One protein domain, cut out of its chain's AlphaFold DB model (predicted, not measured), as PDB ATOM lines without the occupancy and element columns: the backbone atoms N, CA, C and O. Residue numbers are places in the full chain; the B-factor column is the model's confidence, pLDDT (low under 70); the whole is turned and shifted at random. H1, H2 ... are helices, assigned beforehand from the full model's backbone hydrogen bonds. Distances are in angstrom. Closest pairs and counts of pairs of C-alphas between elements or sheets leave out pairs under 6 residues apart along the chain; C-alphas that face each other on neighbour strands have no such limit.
ATOM      1  N   MET A 232     318.799 337.498 404.740       67.56
ATOM      2  CA  MET A 232     318.730 336.310 405.600       67.56
ATOM      3  C   MET A 232     320.124 335.785 405.952       67.56
ATOM      4  O   MET A 232     320.329 335.342 407.079       67.56
ATOM      5  N   TYR A 233     321.082 335.816 405.024       67.50
ATOM      6  CA  TYR A 233     322.456 335.403 405.298       67.50
ATOM      7  C   TYR A 233     323.135 336.384 406.254       67.50
ATOM      8  O   TYR A 233     323.733 335.938 407.224       67.50
ATOM      9  N   GLU A 234     322.977 337.690 406.056       67.88
ATOM     10  CA  GLU A 234     323.448 338.741 406.959       67.88
ATOM     11  C   GLU A 234     322.777 338.641 408.324       67.88
ATOM     12  O   GLU A 234     323.484 338.596 409.322       67.88
ATOM     13  N   LYS A 235     321.452 338.448 408.398       77.38
ATOM     14  CA  LYS A 235     320.763 338.167 409.671       77.38
ATOM     15  C   LYS A 235     321.293 336.902 410.342       77.38
ATOM     16  O   LYS A 235     321.426 336.866 411.562       77.38
ATOM     17  N   LEU A 236     321.610 335.851 409.583       77.31
ATOM     18  CA  LEU A 236     322.211 334.627 410.122       77.31
ATOM     19  C   LEU A 236     323.662 334.847 410.559       77.31
ATOM     20  O   LEU A 236     324.057 334.288 411.576       77.31
ATOM     21  N   VAL A 237     324.445 335.646 409.836       71.75
ATOM     22  CA  VAL A 237     325.832 336.000 410.164       71.75
ATOM     23  C   VAL A 237     325.884 336.918 411.377       71.75
ATOM     24  O   VAL A 237     326.718 336.675 412.242       71.75
ATOM     25  N   GLU A 238     324.986 337.894 411.490       79.31
ATOM     26  CA  GLU A 238     324.842 338.797 412.635       79.31
ATOM     27  C   GLU A 238     324.322 338.042 413.865       79.31
ATOM     28  O   GLU A 238     324.867 338.147 414.963       79.31
ATOM     29  N   LYS A 239     323.315 337.178 413.689       82.00
ATOM     30  CA  LYS A 239     322.881 336.264 414.754       82.00
ATOM     31  C   LYS A 239     324.022 335.337 415.178       82.00
ATOM     32  O   LYS A 239     324.209 335.090 416.366       82.00
ATOM     33  N   ASN A 240     324.811 334.845 414.222       81.88
ATOM     34  CA  ASN A 240     325.958 333.986 414.495       81.88
ATOM     35  C   ASN A 240     327.164 334.744 415.054       81.88
ATOM     36  O   ASN A 240     327.984 334.113 415.708       81.88
ATOM     37  N   SER A 241     327.350 336.040 414.791       79.81
ATOM     38  CA  SER A 241     328.472 336.817 415.337       79.81
ATOM     39  C   SER A 241     328.297 337.054 416.834       79.81
ATOM     40  O   SER A 241     329.280 337.059 417.563       79.81
ATOM     41  N   LYS A 242     327.044 337.147 417.296       88.94
ATOM     42  CA  LYS A 242     326.687 337.225 418.721       88.94
ATOM     43  C   LYS A 242     326.648 335.853 419.409       88.94
ATOM     44  O   LYS A 242     326.724 335.770 420.631       88.94
ATOM     45  N   ARG A 243     326.524 334.768 418.639       92.88
ATOM     46  CA  ARG A 243     326.501 333.390 419.147       92.88
ATOM     47  C   ARG A 243     327.912 332.953 419.545       92.88
ATOM     48  O   ARG A 243     328.822 332.993 418.724       92.88
ATOM     49  N   ASN A 244     328.085 332.481 420.778       95.38
ATOM     50  CA  ASN A 244     329.308 331.797 421.208       95.38
ATOM     51  C   ASN A 244     329.156 330.268 421.090       95.38
ATOM     52  O   ASN A 244     328.063 329.753 420.838       95.38
ATOM     53  N   PHE A 245     330.261 329.539 421.260       94.62
ATOM     54  CA  PHE A 245     330.278 328.081 421.113       94.62
ATOM     55  C   PHE A 245     329.296 327.380 422.058       94.62
ATOM     56  O   PHE A 245     328.540 326.515 421.622       94.62
ATOM     57  N   GLN A 246     329.244 327.816 423.318       96.44
ATOM     58  CA  GLN A 246     328.362 327.252 424.337       96.44
ATOM     59  C   GLN A 246     326.881 327.401 423.955       96.44
ATOM     60  O   GLN A 246     326.135 326.425 423.956       96.44
ATOM     61  N   THR A 247     326.490 328.590 423.494       96.25
ATOM     62  CA  THR A 247     325.129 328.876 423.010       96.25
ATOM     63  C   THR A 247     324.776 327.995 421.808       96.25
ATOM     64  O   THR A 247     323.669 327.471 421.709       96.25
ATOM     65  N   ALA A 248     325.718 327.793 420.880       96.19
ATOM     66  CA  ALA A 248     325.501 326.940 419.711       96.19
ATOM     67  C   ALA A 248     325.303 325.462 420.088       96.19
ATOM     68  O   ALA A 248     324.454 324.783 419.506       96.19
ATOM     69  N   ILE A 249     326.072 324.965 421.061       97.00
ATOM     70  CA  ILE A 249     325.924 323.612 421.603       97.00
ATOM     71  C   ILE A 249     324.577 323.450 422.313       97.00
ATOM     72  O   ILE A 249     323.893 322.454 422.089       97.00
ATOM     73  N   GLU A 250     324.158 324.428 423.116       97.06
ATOM     74  CA  GLU A 250     322.863 324.410 423.802       97.06
ATOM     75  C   GLU A 250     321.694 324.372 422.816       97.06
ATOM     76  O   GLU A 250     320.813 323.519 422.935       97.06
ATOM     77  N   GLU A 251     321.716 325.226 421.788       96.38
ATOM     78  CA  GLU A 251     320.722 325.203 420.713       96.38
ATOM     79  C   GLU A 251     320.701 323.849 419.979       96.38
ATOM     80  O   GLU A 251     319.631 323.316 419.668       96.38
ATOM     81  N   LEU A 252     321.874 323.261 419.713       96.44
ATOM     82  CA  LEU A 252     321.970 321.948 419.083       96.44
ATOM     83  C   LEU A 252     321.391 320.846 419.986       96.44
ATOM     84  O   LEU A 252     320.601 320.030 419.511       96.44
ATOM     85  N   ASN A 253     321.718 320.836 421.280       97.44
ATOM     86  CA  ASN A 253     321.168 319.884 422.246       97.44
ATOM     87  C   ASN A 253     319.644 320.035 422.381       97.44
ATOM     88  O   ASN A 253     318.930 319.031 422.379       97.44
ATOM     89  N   GLN A 254     319.110 321.260 422.389       97.19
ATOM     90  CA  GLN A 254     317.662 321.501 422.355       97.19
ATOM     91  C   GLN A 254     317.014 320.918 421.092       97.19
ATOM     92  O   GLN A 254     315.997 320.225 421.181       97.19
ATOM     93  N   MET A 255     317.621 321.126 419.919       97.12
ATOM     94  CA  MET A 255     317.146 320.517 418.672       97.12
ATOM     95  C   MET A 255     317.177 318.986 418.720       97.12
ATOM     96  O   MET A 255     316.255 318.340 418.224       97.12
ATOM     97  N   LEU A 256     318.222 318.387 419.294       96.56
ATOM     98  CA  LEU A 256     318.343 316.933 419.438       96.56
ATOM     99  C   LEU A 256     317.290 316.360 420.394       96.56
ATOM    100  O   LEU A 256     316.676 315.339 420.083       96.56
ATOM    101  N   ARG A 257     317.029 317.041 421.518       97.12
ATOM    102  CA  ARG A 257     315.973 316.676 422.474       97.12
ATOM    103  C   ARG A 257     314.586 316.748 421.853       97.12
ATOM    104  O   ARG A 257     313.789 315.848 422.103       97.12
ATOM    105  N   ARG A 258     314.326 317.779 421.043       96.88
ATOM    106  CA  ARG A 258     313.039 317.991 420.374       96.88
ATOM    107  C   ARG A 258     312.767 316.947 419.293       96.88
ATOM    108  O   ARG A 258     311.700 316.346 419.306       96.88
ATOM    109  N   ASP A 259     313.706 316.719 418.372       96.12
ATOM    110  CA  ASP A 259     313.422 315.856 417.213       96.12
ATOM    111  C   ASP A 259     313.757 314.369 417.473       96.12
ATOM    112  O   ASP A 259     313.415 313.517 416.654       96.12
ATOM    113  N   GLN A 260     314.456 314.049 418.574       95.94
ATOM    114  CA  GLN A 260     314.869 312.691 418.970       95.94
ATOM    115  C   GLN A 260     315.408 311.832 417.808       95.94
ATOM    116  O   GLN A 260     314.959 310.698 417.591       95.94
ATOM    117  N   PRO A 261     316.391 312.320 417.027       94.12
ATOM    118  CA  PRO A 261     316.872 311.576 415.876       94.12
ATOM    119  C   PRO A 261     317.504 310.248 416.310       94.12
ATOM    120  O   PRO A 261     318.285 310.185 417.262       94.12
ATOM    121  N   LYS A 262     317.208 309.177 415.561       91.88
ATOM    122  CA  LYS A 262     317.867 307.868 415.736       91.88
ATOM    123  C   LYS A 262     319.354 307.924 415.372       91.88
ATOM    124  O   LYS A 262     320.155 307.201 415.951       91.88
ATOM    125  N   ILE A 263     319.713 308.763 414.396       88.62
ATOM    126  CA  ILE A 263     321.085 308.960 413.917       88.62
ATOM    127  C   ILE A 263     321.306 310.452 413.664       88.62
ATOM    128  O   ILE A 263     320.536 311.074 412.931       88.62
ATOM    129  N   VAL A 264     322.395 310.998 414.200       89.94
ATOM    130  CA  VAL A 264     322.806 312.392 414.002       89.94
ATOM    131  C   VAL A 264     323.983 312.423 413.026       89.94
ATOM    132  O   VAL A 264     325.074 311.953 413.339       89.94
ATOM    133  N   LYS A 265     323.745 312.951 411.818       88.44
ATOM    134  CA  LYS A 265     324.762 313.199 410.773       88.44
ATOM    135  C   LYS A 265     324.906 314.704 410.539       88.44
ATOM    136  O   LYS A 265     324.017 315.461 410.919       88.44
ATOM    137  N   SER A 266     325.951 315.152 409.844       81.50
ATOM    138  CA  SER A 266     326.126 316.577 409.498       81.50
ATOM    139  C   SER A 266     324.911 317.151 408.750       81.50
ATOM    140  O   SER A 266     324.498 318.284 408.987       81.50
ATOM    141  N   GLY A 267     324.251 316.330 407.924       82.25
ATOM    142  CA  GLY A 267     322.995 316.680 407.257       82.25
ATOM    143  C   GLY A 267     321.819 316.971 408.200       82.25
ATOM    144  O   GLY A 267     320.922 317.716 407.823       82.25
ATOM    145  N   TYR A 268     321.823 316.438 409.425       89.94
ATOM    146  CA  TYR A 268     320.829 316.798 410.437       89.94
ATOM    147  C   TYR A 268     321.037 318.240 410.915       89.94
ATOM    148  O   TYR A 268     320.082 319.009 410.949       89.94
ATOM    149  N   ILE A 269     322.285 318.633 411.192       89.88
ATOM    150  CA  ILE A 269     322.616 320.001 411.621       89.88
ATOM    151  C   ILE A 269     322.312 321.008 410.507       89.88
ATOM    152  O   ILE A 269     321.817 322.092 410.792       89.88
ATOM    153  N   ARG A 270     322.482 320.626 409.231       86.44
ATOM    154  CA  ARG A 270     322.101 321.462 408.073       86.44
ATOM    155  C   ARG A 270     320.628 321.883 408.050       86.44
ATOM    156  O   ARG A 270     320.319 322.868 407.386       86.44
ATOM    157  N   LYS A 271     319.730 321.194 408.769       86.94
ATOM    158  CA  LYS A 271     318.334 321.643 408.935       86.94
ATOM    159  C   LYS A 271     318.242 322.989 409.659       86.94
ATOM    160  O   LYS A 271     317.298 323.734 409.429       86.94
ATOM    161  N   ASN A 272     319.224 323.310 410.502       91.00
ATOM    162  CA  ASN A 272     319.422 324.636 411.070       91.00
ATOM    163  C   ASN A 272     320.675 325.256 410.452       91.00
ATOM    164  O   ASN A 272     321.800 325.094 410.931       91.00
ATOM    165  N   LEU A 273     320.452 325.982 409.360       84.88
ATOM    166  CA  LEU A 273     321.505 326.630 408.589       84.88
ATOM    167  C   LEU A 273     322.377 327.560 409.450       84.88
ATOM    168  O   LEU A 273     323.589 327.602 409.255       84.88
ATOM    169  N   GLY A 274     321.791 328.248 410.435       89.81
ATOM    170  CA  GLY A 274     322.528 329.113 411.355       89.81
ATOM    171  C   GLY A 274     323.569 328.346 412.170       89.81
ATOM    172  O   GLY A 274     324.737 328.726 412.164       89.81
ATOM    173  N   LEU A 275     323.171 327.247 412.820       92.62
ATOM    174  CA  LEU A 275     324.100 326.395 413.575       92.62
ATOM    175  C   LEU A 275     325.148 325.748 412.671       92.62
ATOM    176  O   LEU A 275     326.325 325.712 413.014       92.62
ATOM    177  N   TYR A 276     324.738 325.275 411.493       90.25
ATOM    178  CA  TYR A 276     325.656 324.668 410.534       90.25
ATOM    179  C   TYR A 276     326.766 325.638 410.098       90.25
ATOM    180  O   TYR A 276     327.945 325.288 410.149       90.25
ATOM    181  N   LEU A 277     326.402 326.867 409.715       86.50
ATOM    182  CA  LEU A 277     327.363 327.905 409.330       86.50
ATOM    183  C   LEU A 277     328.240 328.342 410.508       86.50
ATOM    184  O   LEU A 277     329.428 328.596 410.316       86.50
ATOM    185  N   PHE A 278     327.672 328.402 411.717       92.44
ATOM    186  CA  PHE A 278     328.428 328.717 412.924       92.44
ATOM    187  C   PHE A 278     329.557 327.704 413.153       92.44
ATOM    188  O   PHE A 278     330.704 328.119 413.294       92.44
ATOM    189  N   PHE A 279     329.264 326.399 413.129       91.38
ATOM    190  CA  PHE A 279     330.282 325.369 413.362       91.38
ATOM    191  C   PHE A 279     331.356 325.340 412.270       91.38
ATOM    192  O   PHE A 279     332.533 325.243 412.603       91.38
ATOM    193  N   ILE A 280     330.996 325.514 410.990       84.81
ATOM    194  CA  ILE A 280     331.996 325.638 409.910       84.81
ATOM    195  C   ILE A 280     332.969 326.783 410.196       84.81
ATOM    196  O   ILE A 280     334.181 326.607 410.092       84.81
ATOM    197  N   ARG A 281     332.436 327.958 410.556       85.19
ATOM    198  CA  ARG A 281     333.255 329.138 410.849       85.19
ATOM    199  C   ARG A 281     334.109 328.927 412.097       85.19
ATOM    200  O   ARG A 281     335.272 329.303 412.091       85.19
ATOM    201  N   TYR A 282     333.541 328.329 413.145       89.06
ATOM    202  CA  TYR A 282     334.223 328.097 414.418       89.06
ATOM    203  C   TYR A 282     335.433 327.165 414.269       89.06
ATOM    204  O   TYR A 282     336.497 327.465 414.798       89.06
ATOM    205  N   PHE A 283     335.300 326.077 413.506       83.00
ATOM    206  CA  PHE A 283     336.403 325.144 413.248       83.00
ATOM    207  C   PHE A 283     337.327 325.573 412.098       83.00
ATOM    208  O   PHE A 283     338.303 324.886 411.817       83.00
ATOM    209  N   ASN A 284     337.030 326.701 411.439       74.31
ATOM    210  CA  ASN A 284     337.835 327.316 410.384       74.31
ATOM    211  C   ASN A 284     338.300 326.340 409.282       74.31
ATOM    212  O   ASN A 284     339.444 326.387 408.829       74.31
ATOM    213  N   LYS A 285     337.425 325.422 408.852       66.06
ATOM    214  CA  LYS A 285     337.801 324.444 407.825       66.06
ATOM    215  C   LYS A 285     337.654 325.019 406.419       66.06
ATOM    216  O   LYS A 285     336.592 325.527 406.045       66.06
ATOM    217  N   GLN A 286     338.711 324.884 405.618       51.50
ATOM    218  CA  GLN A 286     338.753 325.341 404.221       51.50
ATOM    219  C   GLN A 286     337.722 324.629 403.324       51.50
ATOM    220  O   GLN A 286     337.211 325.216 402.370       51.50
ATOM    221  N   ASP A 287     337.348 323.393 403.658       54.03
ATOM    222  CA  ASP A 287     336.439 322.538 402.883       54.03
ATOM    223  C   ASP A 287     334.937 322.832 403.104       54.03
ATOM    224  O   ASP A 287     334.074 322.191 402.497       54.03
ATOM    225  N   LYS A 288     334.593 323.804 403.965       65.62
ATOM    226  CA  LYS A 288     333.207 324.130 404.366       65.62
ATOM    227  C   LYS A 288     332.446 322.925 404.932       65.62
ATOM    228  O   LYS A 288     331.213 322.834 404.816       65.62
ATOM    229  N   SER A 289     333.167 322.006 405.557       68.88
ATOM    230  CA  SER A 289     332.625 320.916 406.351       68.88
ATOM    231  C   SER A 289     333.115 321.051 407.798       68.88
ATOM    232  O   SER A 289     333.944 321.896 408.114       68.88
ATOM    233  N   PHE A 290     332.537 320.295 408.726       76.56
ATOM    234  CA  PHE A 290     333.107 320.146 410.066       76.56
ATOM    235  C   PHE A 290     332.883 318.713 410.537       76.56
ATOM    236  O   PHE A 290     331.894 318.075 410.144       76.56
ATOM    237  N   ASP A 291     333.813 318.190 411.342       77.56
ATOM    238  CA  ASP A 291     333.683 316.829 411.854       77.56
ATOM    239  C   ASP A 291     332.748 316.867 413.067       77.56
ATOM    240  O   ASP A 291     332.990 317.566 414.046       77.56
ATOM    241  N   LEU A 292     331.666 316.089 413.021       82.62
ATOM    242  CA  LEU A 292     330.762 315.929 414.162       82.62
ATOM    243  C   LEU A 292     331.480 315.438 415.423       82.62
ATOM    244  O   LEU A 292     330.965 315.622 416.524       82.62
ATOM    245  N   MET A 293     332.636 314.793 415.270       82.81
ATOM    246  CA  MET A 293     333.444 314.340 416.397       82.81
ATOM    247  C   MET A 293     334.087 315.502 417.159       82.81
ATOM    248  O   MET A 293     334.271 315.386 418.365       82.81
ATOM    249  N   GLU A 294     334.331 316.648 416.519       86.25
ATOM    250  CA  GLU A 294     334.900 317.832 417.186       86.25
ATOM    251  C   GLU A 294     333.931 318.437 418.210       86.25
ATOM    252  O   GLU A 294     334.352 319.023 419.206       86.25
ATOM    253  N   ILE A 295     332.623 318.248 418.006       91.50
ATOM    254  CA  ILE A 295     331.591 318.693 418.951       91.50
ATOM    255  C   ILE A 295     331.087 317.580 419.874       91.50
ATOM    256  O   ILE A 295     330.321 317.864 420.790       91.50
ATOM    257  N   GLN A 296     331.504 316.323 419.672       92.56
ATOM    258  CA  GLN A 296     330.951 315.156 420.370       92.56
ATOM    259  C   GLN A 296     331.020 315.284 421.892       92.56
ATOM    260  O   GLN A 296     330.065 314.919 422.577       92.56
ATOM    261  N   GLN A 297     332.127 315.803 422.423       92.25
ATOM    262  CA  GLN A 297     332.310 315.936 423.869       92.25
ATOM    263  C   GLN A 297     331.303 316.896 424.526       92.25
ATOM    264  O   GLN A 297     331.016 316.739 425.710       92.25
ATOM    265  N   PHE A 298     330.720 317.819 423.753       95.44
ATOM    266  CA  PHE A 298     329.798 318.855 424.224       95.44
ATOM    267  C   PHE A 298     328.312 318.518 423.990       95.44
ATOM    268  O   PHE A 298     327.424 319.216 424.479       95.44
ATOM    269  N   ILE A 299     328.016 317.455 423.239       95.81
ATOM    270  CA  ILE A 299     326.644 316.973 423.023       95.81
ATOM    271  C   ILE A 299     326.157 316.203 424.255       95.81
ATOM    272  O   ILE A 299     326.947 315.510 424.886       95.81
ATOM    273  N   ASP A 300     324.867 316.269 424.591       96.38
ATOM    274  CA  ASP A 300     324.325 315.502 425.722       96.38
ATOM    275  C   ASP A 300     324.517 313.982 425.520       96.38
ATOM    276  O   ASP A 300     324.329 313.450 424.419       96.38
ATOM    277  N   GLU A 301     324.817 313.260 426.605       95.06
ATOM    278  CA  GLU A 301     325.107 311.813 426.598       95.06
ATOM    279  C   GLU A 301     324.122 310.941 425.795       95.06
ATOM    280  O   GLU A 301     324.574 310.113 424.995       95.06
ATOM    281  N   PRO A 302     322.786 311.136 425.880       94.38
ATOM    282  CA  PRO A 302     321.837 310.318 425.123       94.38
ATOM    283  C   PRO A 302     322.012 310.397 423.599       94.38
ATOM    284  O   PRO A 302     321.550 309.502 422.881       94.38
ATOM    285  N   PHE A 303     322.648 311.461 423.093       94.94
ATOM    286  CA  PHE A 303     322.869 311.690 421.667       94.94
ATOM    287  C   PHE A 303     324.312 311.446 421.228       94.94
ATOM    288  O   PHE A 303     324.515 311.203 420.035       94.94
ATOM    289  N   LYS A 304     325.299 311.421 422.140       93.38
ATOM    290  CA  LYS A 304     326.702 311.115 421.795       93.38
ATOM    291  C   LYS A 304     326.827 309.780 421.057       93.38
ATOM    292  O   LYS A 304     327.449 309.711 420.002       93.38
ATOM    293  N   SER A 305     326.146 308.740 421.541       87.12
ATOM    294  CA  SER A 305     326.122 307.406 420.913       87.12
ATOM    295  C   SER A 305     325.391 307.360 419.560       87.12
ATOM    296  O   SER A 305     325.601 306.437 418.762       87.12
ATOM    297  N   ARG A 306     324.545 308.361 419.281       90.44
ATOM    298  CA  ARG A 306     323.778 308.515 418.034       90.44
ATOM    299  C   ARG A 306     324.509 309.361 416.998       90.44
ATOM    300  O   ARG A 306     324.114 309.339 415.826       90.44
ATOM    301  N   LEU A 307     325.559 310.086 417.394       86.88
ATOM    302  CA  LEU A 307     326.448 310.744 416.450       86.88
ATOM    303  C   LEU A 307     327.080 309.676 415.564       86.88
ATOM    304  O   LEU A 307     327.650 308.674 416.003       86.88
TER     305      LEU A 307
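AT A GLANCE: This is residues 232 to 307 of the 463 residues of an uncharacterized protein of Parcubacteria group bacterium GW2011_GWE2_38_18 (UniProt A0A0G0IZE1). What is the main picture? H2 and H4 make the core, running opposite ways, with H1 packed slantwise on H4 at one end of the body and the short H5 near H2 at the other. The short H3 sits near both H2 and H4, and a long loop, residues 283 to 300, leads from H4 back to H5. What is it made of? The printed part has 76 residues with five named helices, H1 to H5 along the chain, and no named strand, an all helix class. It is compact, with a radius of gyration of the C-alphas of 11.9 A and spans of 33 by 25 by 19 A.

HOW THE PARTS SIT: What does the first helix touch? H1, residues 232 to 242, touches H4, residues 273 to 282, the closest C-alphas being those of Leu 236 and Gly 274, 5.7 A apart. They run the same way at a steep tilt of 50 degrees. And the next? H2, residues 245 to 259, touches H4, the closest C-alphas being Ala 248 and Leu 275 at 6.3 A; they run opposite ways at 36 degrees, only just a steep tilt. Where are the short helices? H3, residues 266 to 269, is close to but not clearly touching H4, with C-alphas 269 and 276 closest at 5.7 A. H5, residues 301 to 304, is close to but not clearly touching H2, with C-alphas 256 and 303 closest at 7.3 A. What of the backbones? Every O i to N i+4 pair is within hydrogen-bond range in H1, H2 and H4; H3 and H5 are too short for one, and each has its 1 O i to N i+3 pair within range.

IN THESE COORDINATES: Where do the helices begin and end? H1 begins at C-alpha 232 (318.730, 336.310, 405.600), and H5 ends at C-alpha 304 (326.702, 311.115, 421.795). How long are they? From first to last C-alpha, H1 is 15.4 A, H2 21.2 A and H4 14.1 A.

THE WHOLE: How large is it? The C-alphas farthest apart, those of Glu 234 and Ser 305, are 34.4 A apart. Which link is long? The link from H4 to H5 is, and the printed part has no cut. Where is confidence low? The pLDDT is under 70 at residues 232 to 234 and 285 to 289.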